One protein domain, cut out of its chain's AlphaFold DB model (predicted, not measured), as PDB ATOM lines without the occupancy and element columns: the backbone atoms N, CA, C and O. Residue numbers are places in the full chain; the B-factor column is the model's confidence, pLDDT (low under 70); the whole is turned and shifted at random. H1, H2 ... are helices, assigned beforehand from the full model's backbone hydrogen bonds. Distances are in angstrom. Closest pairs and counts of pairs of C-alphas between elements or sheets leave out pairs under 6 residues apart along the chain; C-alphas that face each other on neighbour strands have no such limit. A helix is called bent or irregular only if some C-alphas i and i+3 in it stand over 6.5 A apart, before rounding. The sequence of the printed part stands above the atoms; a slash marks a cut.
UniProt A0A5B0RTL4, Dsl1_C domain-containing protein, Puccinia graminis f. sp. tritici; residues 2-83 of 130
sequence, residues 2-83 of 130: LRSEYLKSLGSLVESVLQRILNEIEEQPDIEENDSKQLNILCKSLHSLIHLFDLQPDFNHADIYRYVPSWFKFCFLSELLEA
ATOM      1  N   LEU A   2     167.669 215.131 144.242       77.19
ATOM      2  CA  LEU A   2     168.543 214.010 144.648       77.19
ATOM      3  C   LEU A   2     168.791 213.863 146.166       77.19
ATOM      4  O   LEU A   2     168.835 212.753 146.681       77.19
ATOM      5  N   ARG A   3     168.920 214.969 146.912       81.25
ATOM      6  CA  ARG A   3     169.208 214.921 148.359       81.25
ATOM      7  C   ARG A   3     168.038 214.393 149.199       81.25
ATOM      8  O   ARG A   3     168.254 213.607 150.111       81.25
ATOM      9  N   SER A   4     166.809 214.816 148.908       84.31
ATOM     10  CA  SER A   4     165.628 214.348 149.647       84.31
ATOM     11  C   SER A   4     165.335 212.874 149.370       84.31
ATOM     12  O   SER A   4     164.899 212.160 150.263       84.31
ATOM     13  N   GLU A   5     165.582 212.412 148.145       89.44
ATOM     14  CA  GLU A   5     165.445 210.999 147.767       89.44
ATOM     15  C   GLU A   5     166.531 210.137 148.416       89.44
ATOM     16  O   GLU A   5     166.231 209.055 148.922       89.44
ATOM     17  N   TYR A   6     167.765 210.649 148.484       90.56
ATOM     18  CA  TYR A   6     168.862 210.022 149.218       90.56
ATOM     19  C   TYR A   6     168.516 209.830 150.700       90.56
ATOM     20  O   TYR A   6     168.565 208.704 151.182       90.56
ATOM     21  N   LEU A   7     168.095 210.891 151.403       91.06
ATOM     22  CA  LEU A   7     167.756 210.812 152.832       91.06
ATOM     23  C   LEU A   7     166.574 209.873 153.103       91.06
ATOM     24  O   LEU A   7     166.597 209.134 154.080       91.06
ATOM     25  N   LYS A   8     165.565 209.848 152.225       92.25
ATOM     26  CA  LYS A   8     164.443 208.899 152.330       92.25
ATOM     27  C   LYS A   8     164.890 207.450 152.148       92.25
ATOM     28  O   LYS A   8     164.468 206.582 152.909       92.25
ATOM     29  N   SER A   9     165.737 207.189 151.153       95.38
ATOM     30  CA  SER A   9     166.246 205.840 150.874       95.38
ATOM     31  C   SER A   9     167.162 205.354 151.998       95.38
ATOM     32  O   SER A   9     167.036 204.221 152.453       95.38
ATOM     33  N   LEU A  10     168.038 206.233 152.490       95.06
ATOM     34  CA  LEU A  10     168.904 205.970 153.634       95.06
ATOM     35  C   LEU A  10     168.097 205.740 154.914       95.06
ATOM     36  O   LEU A  10     168.337 204.760 155.608       95.06
ATOM     37  N   GLY A  11     167.106 206.594 155.179       95.94
ATOM     38  CA  GLY A  11     166.154 206.438 156.278       95.94
ATOM     39  C   GLY A  11     165.459 205.085 156.250       95.94
ATOM     40  O   GLY A  11     165.492 204.366 157.237       95.94
ATOM     41  N   SER A  12     164.949 204.678 155.087       97.44
ATOM     42  CA  SER A  12     164.286 203.376 154.923       97.44
ATOM     43  C   SER A  12     165.223 202.195 155.207       97.44
ATOM     44  O   SER A  12     164.800 201.195 155.786       97.44
ATOM     45  N   LEU A  13     166.499 202.299 154.815       97.75
ATOM     46  CA  LEU A  13     167.503 201.280 155.122       97.75
ATOM     47  C   LEU A  13     167.789 201.215 156.627       97.75
ATOM     48  O   LEU A  13     167.770 200.127 157.195       97.75
ATOM     49  N   VAL A  14     168.036 202.364 157.263       97.88
ATOM     50  CA  VAL A  14     168.295 202.439 158.708       97.88
ATOM     51  C   VAL A  14     167.087 201.920 159.486       97.88
ATOM     52  O   VAL A  14     167.252 201.050 160.331       97.88
ATOM     53  N   GLU A  15     165.880 202.360 159.139       98.19
ATOM     54  CA  GLU A  15     164.621 201.881 159.716       98.19
ATOM     55  C   GLU A  15     164.499 200.361 159.629       98.19
ATOM     56  O   GLU A  15     164.222 199.714 160.632       98.19
ATOM     57  N   SER A  16     164.774 199.775 158.461       98.38
ATOM     58  CA  SER A  16     164.694 198.320 158.279       98.38
ATOM     59  C   SER A  16     165.670 197.567 159.188       98.38
ATOM     60  O   SER A  16     165.333 196.508 159.713       98.38
ATOM     61  N   VAL A  17     166.877 198.106 159.385       98.00
ATOM     62  CA  VAL A  17     167.890 197.517 160.272       98.00
ATOM     63  C   VAL A  17     167.476 197.653 161.736       98.00
ATOM     64  O   VAL A  17     167.509 196.663 162.462       98.00
ATOM     65  N   LEU A  18     167.054 198.842 162.173       98.31
ATOM     66  CA  LEU A  18     166.664 199.071 163.567       98.31
ATOM     67  C   LEU A  18     165.413 198.278 163.942       98.31
ATOM     68  O   LEU A  18     165.398 197.652 164.994       98.31
ATOM     69  N   GLN A  19     164.409 198.224 163.064       98.06
ATOM     70  CA  GLN A  19     163.224 197.383 163.251       98.06
ATOM     71  C   GLN A  19     163.585 195.907 163.365       98.06
ATOM     72  O   GLN A  19     163.044 195.204 164.212       98.06
ATOM     73  N   ARG A  20     164.527 195.425 162.545       98.19
ATOM     74  CA  ARG A  20     164.981 194.039 162.640       98.19
ATOM     75  C   ARG A  20     165.603 193.747 164.005       98.19
ATOM     76  O   ARG A  20     165.263 192.730 164.595       98.19
ATOM     77  N   ILE A  21     166.467 194.635 164.495       98.00
ATOM     78  CA  ILE A  21     167.126 194.481 165.799       98.00
ATOM     79  C   ILE A  21     166.109 194.577 166.943       98.00
ATOM     80  O   ILE A  21     166.131 193.731 167.831       98.00
ATOM     81  N   LEU A  22     165.206 195.566 166.908       98.06
ATOM     82  CA  LEU A  22     164.112 195.715 167.878       98.06
ATOM     83  C   LEU A  22     163.321 194.412 167.998       98.06
ATOM     84  O   LEU A  22     163.229 193.860 169.087       98.06
ATOM     85  N   ASN A  23     162.829 193.894 166.869       97.31
ATOM     86  CA  ASN A  23     162.017 192.681 166.847       97.31
ATOM     87  C   ASN A  23     162.805 191.468 167.357       97.31
ATOM     88  O   ASN A  23     162.285 190.703 168.156       97.31
ATOM     89  N   GLU A  24     164.066 191.301 166.943       97.75
ATOM     90  CA  GLU A  24     164.889 190.172 167.398       97.75
ATOM     91  C   GLU A  24     165.137 190.187 168.912       97.75
ATOM     92  O   GLU A  24     165.176 189.115 169.514       97.75
ATOM     93  N   ILE A  25     165.285 191.370 169.521       97.81
ATOM     94  CA  ILE A  25     165.441 191.527 170.973       97.81
ATOM     95  C   ILE A  25     164.099 191.320 171.689       97.81
ATOM     96  O   ILE A  25     164.042 190.576 172.663       97.81
ATOM     97  N   GLU A  26     163.020 191.946 171.214       96.38
ATOM     98  CA  GLU A  26     161.682 191.851 171.820       96.38
ATOM     99  C   GLU A  26     161.096 190.427 171.744       96.38
ATOM    100  O   GLU A  26     160.293 190.045 172.595       96.38
ATOM    101  N   GLU A  27     161.511 189.625 170.760       96.38
ATOM    102  CA  GLU A  27     161.127 188.216 170.617       96.38
ATOM    103  C   GLU A  27     161.923 187.261 171.528       96.38
ATOM    104  O   GLU A  27     161.541 186.091 171.648       96.38
ATOM    105  N   GLN A  28     163.002 187.713 172.187       97.31
ATOM    106  CA  GLN A  28     163.754 186.853 173.105       97.31
ATOM    107  C   GLN A  28     162.935 186.570 174.375       97.31
ATOM    108  O   GLN A  28     162.544 187.502 175.079       97.31
ATOM    109  N   PRO A  29     162.689 185.293 174.726       94.88
ATOM    110  CA  PRO A  29     161.942 184.951 175.934       94.88
ATOM    111  C   PRO A  29     162.752 185.156 177.223       94.88
ATOM    112  O   PRO A  29     162.154 185.312 178.285       94.88
ATOM    113  N   ASP A  30     164.081 185.116 177.121       97.44
ATOM    114  CA  ASP A  30     165.049 185.237 178.211       97.44
ATOM    115  C   ASP A  30     166.349 185.822 177.642       97.44
ATOM    116  O   ASP A  30     166.784 185.419 176.560       97.44
ATOM    117  N   ILE A  31     166.935 186.793 178.336       98.00
ATOM    118  CA  ILE A  31     168.181 187.470 177.967       98.00
ATOM    119  C   ILE A  31     169.082 187.447 179.200       98.00
ATOM    120  O   ILE A  31     168.813 188.115 180.201       98.00
ATOM    121  N   GLU A  32     170.178 186.695 179.124       97.25
ATOM    122  CA  GLU A  32     171.154 186.650 180.208       97.25
ATOM    123  C   GLU A  32     171.804 188.026 180.429       97.25
ATOM    124  O   GLU A  32     171.999 188.799 179.493       97.25
ATOM    125  N   GLU A  33     172.227 188.326 181.662       96.88
ATOM    126  CA  GLU A  33     172.820 189.629 182.012       96.88
ATOM    127  C   GLU A  33     174.015 189.997 181.114       96.88
ATOM    128  O   GLU A  33     174.169 191.141 180.692       96.88
ATOM    129  N   ASN A  34     174.875 189.024 180.797       97.50
ATOM    130  CA  ASN A  34     176.014 189.259 179.914       97.50
ATOM    131  C   ASN A  34     175.582 189.548 178.467       97.50
ATOM    132  O   ASN A  34     176.201 190.382 177.804       97.50
ATOM    133  N   ASP A  35     174.525 188.898 177.990       98.00
ATOM    134  CA  ASP A  35     174.001 189.116 176.643       98.00
ATOM    135  C   ASP A  35     173.298 190.471 176.559       98.00
ATOM    136  O   ASP A  35     173.515 191.211 175.600       98.00
ATOM    137  N   SER A  36     172.567 190.868 177.605       98.25
ATOM    138  CA  SER A  36     171.959 192.197 177.702       98.25
ATOM    139  C   SER A  36     173.004 193.316 177.623       98.25
ATOM    140  O   SER A  36     172.852 194.260 176.842       98.25
ATOM    141  N   LYS A  37     174.141 193.150 178.315       98.31
ATOM    142  CA  LYS A  37     175.301 194.057 178.225       98.31
ATOM    143  C   LYS A  37     175.841 194.163 176.807       98.31
ATOM    144  O   LYS A  37     176.135 195.258 176.326       98.31
ATOM    145  N   GLN A  38     175.993 193.031 176.123       98.31
ATOM    146  CA  GLN A  38     176.491 193.010 174.749       98.31
ATOM    147  C   GLN A  38     175.502 193.659 173.775       98.31
ATOM    148  O   GLN A  38     175.918 194.456 172.929       98.31
ATOM    149  N   LEU A  39     174.205 193.383 173.926       98.38
ATOM    150  CA  LEU A  39     173.139 194.010 173.148       98.38
ATOM    151  C   LEU A  39     173.091 195.522 173.388       98.38
ATOM    152  O   LEU A  39     172.971 196.279 172.426       98.38
ATOM    153  N   ASN A  40     173.256 195.981 174.631       98.56
ATOM    154  CA  ASN A  40     173.334 197.402 174.964       98.56
ATOM    155  C   ASN A  40     174.503 198.072 174.231       98.56
ATOM    156  O   ASN A  40     174.292 199.057 173.524       98.56
ATOM    157  N   ILE A  41     175.713 197.511 174.328       98.31
ATOM    158  CA  ILE A  41     176.907 198.034 173.644       98.31
ATOM    159  C   ILE A  41     176.679 198.102 172.130       98.31
ATOM    160  O   ILE A  41     176.974 199.125 171.502       98.31
ATOM    161  N   LEU A  42     176.130 197.034 171.543       97.69
ATOM    162  CA  LEU A  42     175.801 196.982 170.123       97.69
ATOM    163  C   LEU A  42     174.813 198.094 169.751       97.69
ATOM    164  O   LEU A  42     175.100 198.882 168.849       97.69
ATOM    165  N   CYS A  43     173.693 198.211 170.466       98.19
ATOM    166  CA  CYS A  43     172.664 199.209 170.179       98.19
ATOM    167  C   CYS A  43     173.197 200.639 170.322       98.19
ATOM    168  O   CYS A  43     173.017 201.465 169.426       98.19
ATOM    169  N   LYS A  44     173.948 200.916 171.391       97.81
ATOM    170  CA  LYS A  44     174.581 202.220 171.629       97.81
ATOM    171  C   LYS A  44     175.558 202.595 170.521       97.81
ATOM    172  O   LYS A  44     175.617 203.762 170.136       97.81
ATOM    173  N   SER A  45     176.294 201.633 169.961       97.62
ATOM    174  CA  SER A  45     177.194 201.903 168.831       97.62
ATOM    175  C   SER A  45     176.437 202.398 167.586       97.62
ATOM    176  O   SER A  45     176.926 203.270 166.859       97.62
ATOM    177  N   LEU A  46     175.203 201.921 167.387       97.62
ATOM    178  CA  LEU A  46     174.340 202.291 166.266       97.62
ATOM    179  C   LEU A  46     173.676 203.665 166.436       97.62
ATOM    180  O   LEU A  46     173.206 204.225 165.448       97.62
ATOM    181  N   HIS A  47     173.708 204.279 167.626       96.19
ATOM    182  CA  HIS A  47     173.213 205.655 167.809       96.19
ATOM    183  C   HIS A  47     173.958 206.664 166.923       96.19
ATOM    184  O   HIS A  47     173.388 207.671 166.510       96.19
ATOM    185  N   SER A  48     175.211 206.368 166.563       94.56
ATOM    186  CA  SER A  48     176.006 207.186 165.641       94.56
ATOM    187  C   SER A  48     175.413 207.289 164.226       94.56
ATOM    188  O   SER A  48     175.752 208.219 163.495       94.56
ATOM    189  N   LEU A  49     174.484 206.399 163.842       94.25
ATOM    190  CA  LEU A  49     173.794 206.452 162.549       94.25
ATOM    191  C   LEU A  49     172.984 207.742 162.358       94.25
ATOM    192  O   LEU A  49     172.747 208.131 161.215       94.25
ATOM    193  N   ILE A  50     172.612 208.445 163.437       92.75
ATOM    194  CA  ILE A  50     171.924 209.738 163.333       92.75
ATOM    195  C   ILE A  50     172.753 210.773 162.567       92.75
ATOM    196  O   ILE A  50     172.195 211.582 161.831       92.75
ATOM    197  N   HIS A  51     174.084 210.690 162.648       91.38
ATOM    198  CA  HIS A  51     174.991 211.619 161.975       91.38
ATOM    199  C   HIS A  51     174.956 211.508 160.452       91.38
ATOM    200  O   HIS A  51     175.368 212.426 159.746       91.38
ATOM    201  N   LEU A  52     174.416 210.412 159.914       90.94
ATOM    202  CA  LEU A  52     174.184 210.276 158.479       90.94
ATOM    203  C   LEU A  52     173.136 211.278 157.956       90.94
ATOM    204  O   LEU A  52     173.072 211.532 156.750       90.94
ATOM    205  N   PHE A  53     172.334 211.863 158.853       89.12
ATOM    206  CA  PHE A  53     171.264 212.809 158.542       89.12
ATOM    207  C   PHE A  53     171.653 214.278 158.788       89.12
ATOM    208  O   PHE A  53     170.951 215.165 158.300       89.12
ATOM    209  N   ASP A  54     172.827 214.550 159.380       83.50
ATOM    210  CA  ASP A  54     173.380 215.897 159.657       83.50
ATOM    211  C   ASP A  54     173.781 216.677 158.379       83.50
ATOM    212  O   ASP A  54     174.487 217.685 158.401       83.50
ATOM    213  N   LEU A  55     173.324 216.226 157.209       72.75
ATOM    214  CA  LEU A  55     173.562 216.865 155.918       72.75
ATOM    215  C   LEU A  55     172.695 218.121 155.712       72.75
ATOM    216  O   LEU A  55     172.879 218.814 154.702       72.75
ATOM    217  N   GLN A  56     171.744 218.413 156.609       66.88
ATOM    218  CA  GLN A  56     170.960 219.652 156.593       66.88
ATOM    219  C   GLN A  56     171.460 220.613 157.688       66.88
ATOM    220  O   GLN A  56     171.545 220.209 158.845       66.88
ATOM    221  N   PRO A  57     171.780 221.879 157.354       67.62
ATOM    222  CA  PRO A  57     172.251 222.871 158.328       67.62
ATOM    223  C   PRO A  57     171.213 223.215 159.415       67.62
ATOM    224  O   PRO A  57     171.555 223.841 160.412       67.62
ATOM    225  N   ASP A  58     169.963 222.808 159.214       72.69
ATOM    226  CA  ASP A  58     168.799 222.984 160.076       72.69
ATOM    227  C   ASP A  58     168.209 221.650 160.574       72.69
ATOM    228  O   ASP A  58     167.096 221.637 161.098       72.69
ATOM    229  N   PHE A  59     168.933 220.527 160.433       76.88
ATOM    230  CA  PHE A  59     168.458 219.235 160.927       76.88
ATOM    231  C   PHE A  59     168.332 219.267 162.451       76.88
ATOM    232  O   PHE A  59     169.320 219.270 163.185       76.88
ATOM    233  N   ASN A  60     167.098 219.272 162.941       82.88
ATOM    234  CA  ASN A  60     166.834 218.976 164.335       82.88
ATOM    235  C   ASN A  60     166.897 217.454 164.505       82.88
ATOM    236  O   ASN A  60     166.226 216.743 163.764       82.88
ATOM    237  N   HIS A  61     167.632 216.938 165.494       82.56
ATOM    238  CA  HIS A  61     167.617 215.501 165.809       82.56
ATOM    239  C   HIS A  61     166.194 214.971 166.020       82.56
ATOM    240  O   HIS A  61     165.909 213.827 165.684       82.56
ATOM    241  N   ALA A  62     165.280 215.820 166.499       84.69
ATOM    242  CA  ALA A  62     163.870 215.492 166.621       84.69
ATOM    243  C   ALA A  62     163.183 215.196 165.284       84.69
ATOM    244  O   ALA A  62     162.142 214.568 165.328       84.69
ATOM    245  N   ASP A  63     163.722 215.602 164.128       88.88
ATOM    246  CA  ASP A  63     163.167 215.338 162.792       88.88
ATOM    247  C   ASP A  63     163.543 213.956 162.235       88.88
ATOM    248  O   ASP A  63     162.999 213.545 161.204       88.88
ATOM    249  N   ILE A  64     164.419 213.205 162.917       92.31
ATOM    250  CA  ILE A  64     164.833 211.857 162.499       92.31
ATOM    251  C   ILE A  64     163.647 210.902 162.341       92.31
ATOM    252  O   ILE A  64     163.650 210.101 161.409       92.31
ATOM    253  N   TYR A  65     162.589 211.055 163.150       91.38
ATOM    254  CA  TYR A  65     161.359 210.249 163.072       91.38
ATOM    255  C   TYR A  65     160.708 210.259 161.682       91.38
ATOM    256  O   TYR A  65     160.010 209.318 161.318       91.38
ATOM    257  N   ARG A  66     160.929 211.313 160.881       91.81
ATOM    258  CA  ARG A  66     160.395 211.407 159.512       91.81
ATOM    259  C   ARG A  66     161.066 210.428 158.551       91.81
ATOM    260  O   ARG A  66     160.496 210.115 157.509       91.81
ATOM    261  N   TYR A  67     162.290 210.015 158.868       94.19
ATOM    262  CA  TYR A  67     163.109 209.121 158.053       94.19
ATOM    263  C   TYR A  67     163.243 207.735 158.683       94.19
ATOM    264  O   TYR A  67     163.302 206.751 157.952       94.19
ATOM    265  N   VAL A  68     163.285 207.678 160.015       97.00
ATOM    266  CA  VAL A  68     163.465 206.476 160.830       97.00
ATOM    267  C   VAL A  68     162.460 206.522 161.992       97.00
ATOM    268  O   VAL A  68     162.810 206.962 163.090       97.00
ATOM    269  N   PRO A  69     161.185 206.157 161.762       96.62
ATOM    270  CA  PRO A  69     160.142 206.209 162.788       96.62
ATOM    271  C   PRO A  69     160.487 205.448 164.071       96.62
ATOM    272  O   PRO A  69     160.126 205.883 165.159       96.62
ATOM    273  N   SER A  70     161.235 204.349 163.961       97.38
ATOM    274  CA  SER A  70     161.621 203.512 165.100       97.38
ATOM    275  C   SER A  70     162.757 204.070 165.958       97.38
ATOM    276  O   SER A  70     163.099 203.470 166.978       97.38
ATOM    277  N   TRP A  71     163.346 205.206 165.570       97.31
ATOM    278  CA  TRP A  71     164.578 205.722 166.164       97.31
ATOM    279  C   TRP A  71     164.501 205.877 167.687       97.31
ATOM    280  O   TRP A  71     165.360 205.374 168.408       97.31
ATOM    281  N   PHE A  72     163.462 206.545 168.192       95.75
ATOM    282  CA  PHE A  72     163.333 206.787 169.629       95.75
ATOM    283  C   PHE A  72     163.041 205.502 170.400       95.75
ATOM    284  O   PHE A  72     163.686 205.267 171.422       95.75
ATOM    285  N   LYS A  73     162.161 204.636 169.878       97.38
ATOM    286  CA  LYS A  73     161.909 203.309 170.457       97.38
ATOM    287  C   LYS A  73     163.210 202.508 170.574       97.38
ATOM    288  O   LYS A  73     163.501 201.973 171.638       97.38
ATOM    289  N   PHE A  74     164.033 202.498 169.523       98.19
ATOM    290  CA  PHE A  74     165.344 201.845 169.518       98.19
ATOM    291  C   PHE A  74     166.298 202.429 170.569       98.19
ATOM    292  O   PHE A  74     166.903 201.678 171.335       98.19
ATOM    293  N   CYS A  75     166.407 203.759 170.657       96.88
ATOM    294  CA  CYS A  75     167.243 204.393 171.674       96.88
ATOM    295  C   CYS A  75     166.788 204.032 173.092       96.88
ATOM    296  O   CYS A  75     167.628 203.672 173.914       96.88
ATOM    297  N   PHE A  76     165.483 204.063 173.370       97.06
ATOM    298  CA  PHE A  76     164.949 203.658 174.670       97.06
ATOM    299  C   PHE A  76     165.179 202.176 174.958       97.06
ATOM    300  O   PHE A  76     165.592 201.857 176.068       97.06
ATOM    301  N   LEU A  77     164.995 201.282 173.978       98.25
ATOM    302  CA  LEU A  77     165.323 199.863 174.143       98.25
ATOM    303  C   LEU A  77     166.784 199.701 174.578       98.25
ATOM    304  O   LEU A  77     167.062 198.952 175.508       98.25
ATOM    305  N   SER A  78     167.705 200.452 173.963       97.56
ATOM    306  CA  SER A  78     169.115 200.407 174.352       97.56
ATOM    307  C   SER A  78     169.330 200.778 175.824       97.56
ATOM    308  O   SER A  78     170.126 200.122 176.487       97.56
ATOM    309  N   GLU A  79     168.611 201.774 176.361       97.38
ATOM    310  CA  GLU A  79     168.685 202.125 177.789       97.38
ATOM    311  C   GLU A  79     168.103 201.014 178.672       97.38
ATOM    312  O   GLU A  79     168.679 200.680 179.705       97.38
ATOM    313  N   LEU A  80     166.981 200.423 178.250       98.12
ATOM    314  CA  LEU A  80     166.254 199.406 179.010       98.12
ATOM    315  C   LEU A  80     167.061 198.122 179.230       98.12
ATOM    316  O   LEU A  80     166.913 197.509 180.282       98.12
ATOM    317  N   LEU A  81     167.922 197.739 178.283       98.44
ATOM    318  CA  LEU A  81     168.751 196.529 178.376       98.44
ATOM    319  C   LEU A  81     169.638 196.498 179.636       98.44
ATOM    320  O   LEU A  81     169.872 195.434 180.196       98.44
ATOM    321  N   GLU A  82     170.099 197.652 180.120       97.62
ATOM    322  CA  GLU A  82     170.945 197.745 181.325       97.62
ATOM    323  C   GLU A  82     170.244 198.447 182.497       97.62
ATOM    324  O   GLU A  82     170.858 198.715 183.533       97.62
ATOM    325  N   ALA A  83     168.959 198.775 182.355       97.94
ATOM    326  CA  ALA A  83     168.200 199.447 183.396       97.94
ATOM    327  C   ALA A  83     167.838 198.477 184.529       97.94
ATOM    328  O   ALA A  83     167.515 197.309 184.305       97.94
TER     329      ALA A  83
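This is residues 2 to 83 of the 130 residues of the protein "Dsl1_C domain-containing protein" of Puccinia graminis f. sp. tritici (UniProt A0A5B0RTL4). Two long helices, H1 and H2, run side by side in opposite ways with a gap between their middles, and two short helices, H3 and H4, cover one side of that pair, making a slender rod. H1, H2 and H4 form a loose three-helix bundle, up and down, each helix running against the one before it in the chain, while H3 is set across the end of H2 near residues 50 to 53. The printed part has 82 residues with four named helices, in the order H1, H2, H3, H4, and no named strand; the class is all helix. The whole is only just compact, close to loose, with a radius of gyration of the C-alphas of 13.9 A, and it spans 44 by 19 by 15 A.

H1, the longest helix, holds residues 2 to 26 and measures 35.7 A from C-alpha 2 at (168.543, 214.010, 144.648) to C-alpha 26 at (161.682, 191.851, 171.820). H2, residues 33 to 53, measures 33.0 A; it is neither bent nor irregular, but only just: C-alphas 45 and 48 are 6.3 A apart. H3, residues 61 to 66, measures 10.4 A and is only just irregular, with C-alphas 62 and 65 at 6.8 A. H4, residues 71 to 80, measures 14.4 A and ends at C-alpha 80, (166.254, 199.406, 179.010).

H1 and H2 are close but not clearly touching, at a shallow tilt of 9 degrees, opposite ways; their closest C-alphas, of Leu 7 and Phe 53, are 7.0 A apart. H1 touches H4 with residues 15 to 22 alone, at a shallow tilt of 31 degrees, the same way; the closest C-alphas are those of Leu 22 and Phe 74, 6.5 A apart. H4 touches H2 at residues 39 to 47 of H2 alone, at a shallow tilt of 27 degrees, opposite ways, the C-alphas of Asn 40 and Ser 78 coming closest at 5.2 A. H3 only just touches H2, with 3 pairs of C-alphas within 8 A, about perpendicular at 89 degrees; Ile 50 and Ile 64 have the closest C-alphas, 7.4 A apart. H3 and H4 touch only at the corner, and only just, with 3 such pairs, the closest being the C-alphas of Tyr 65 and Trp 71 at 6.4 A. H1 and H3 are near each other. Every O i to N i+4 pair is within hydrogen-bond range in H1 and H4, against 11 of 17 in H2 and 0 of 2 in H3, where 2 of 3 O i to N i+3 pairs are within range.

The C-alphas of Leu 2 and Glu 32, the two farthest apart, are 44.9 A from each other. The printed part has no cut. The links from H1 to H2 and from H2 to H3 are short, and that from H3 to H4 is tight. The mean pLDDT of the printed part is 93.5, and residues 56 to 57 are under 70.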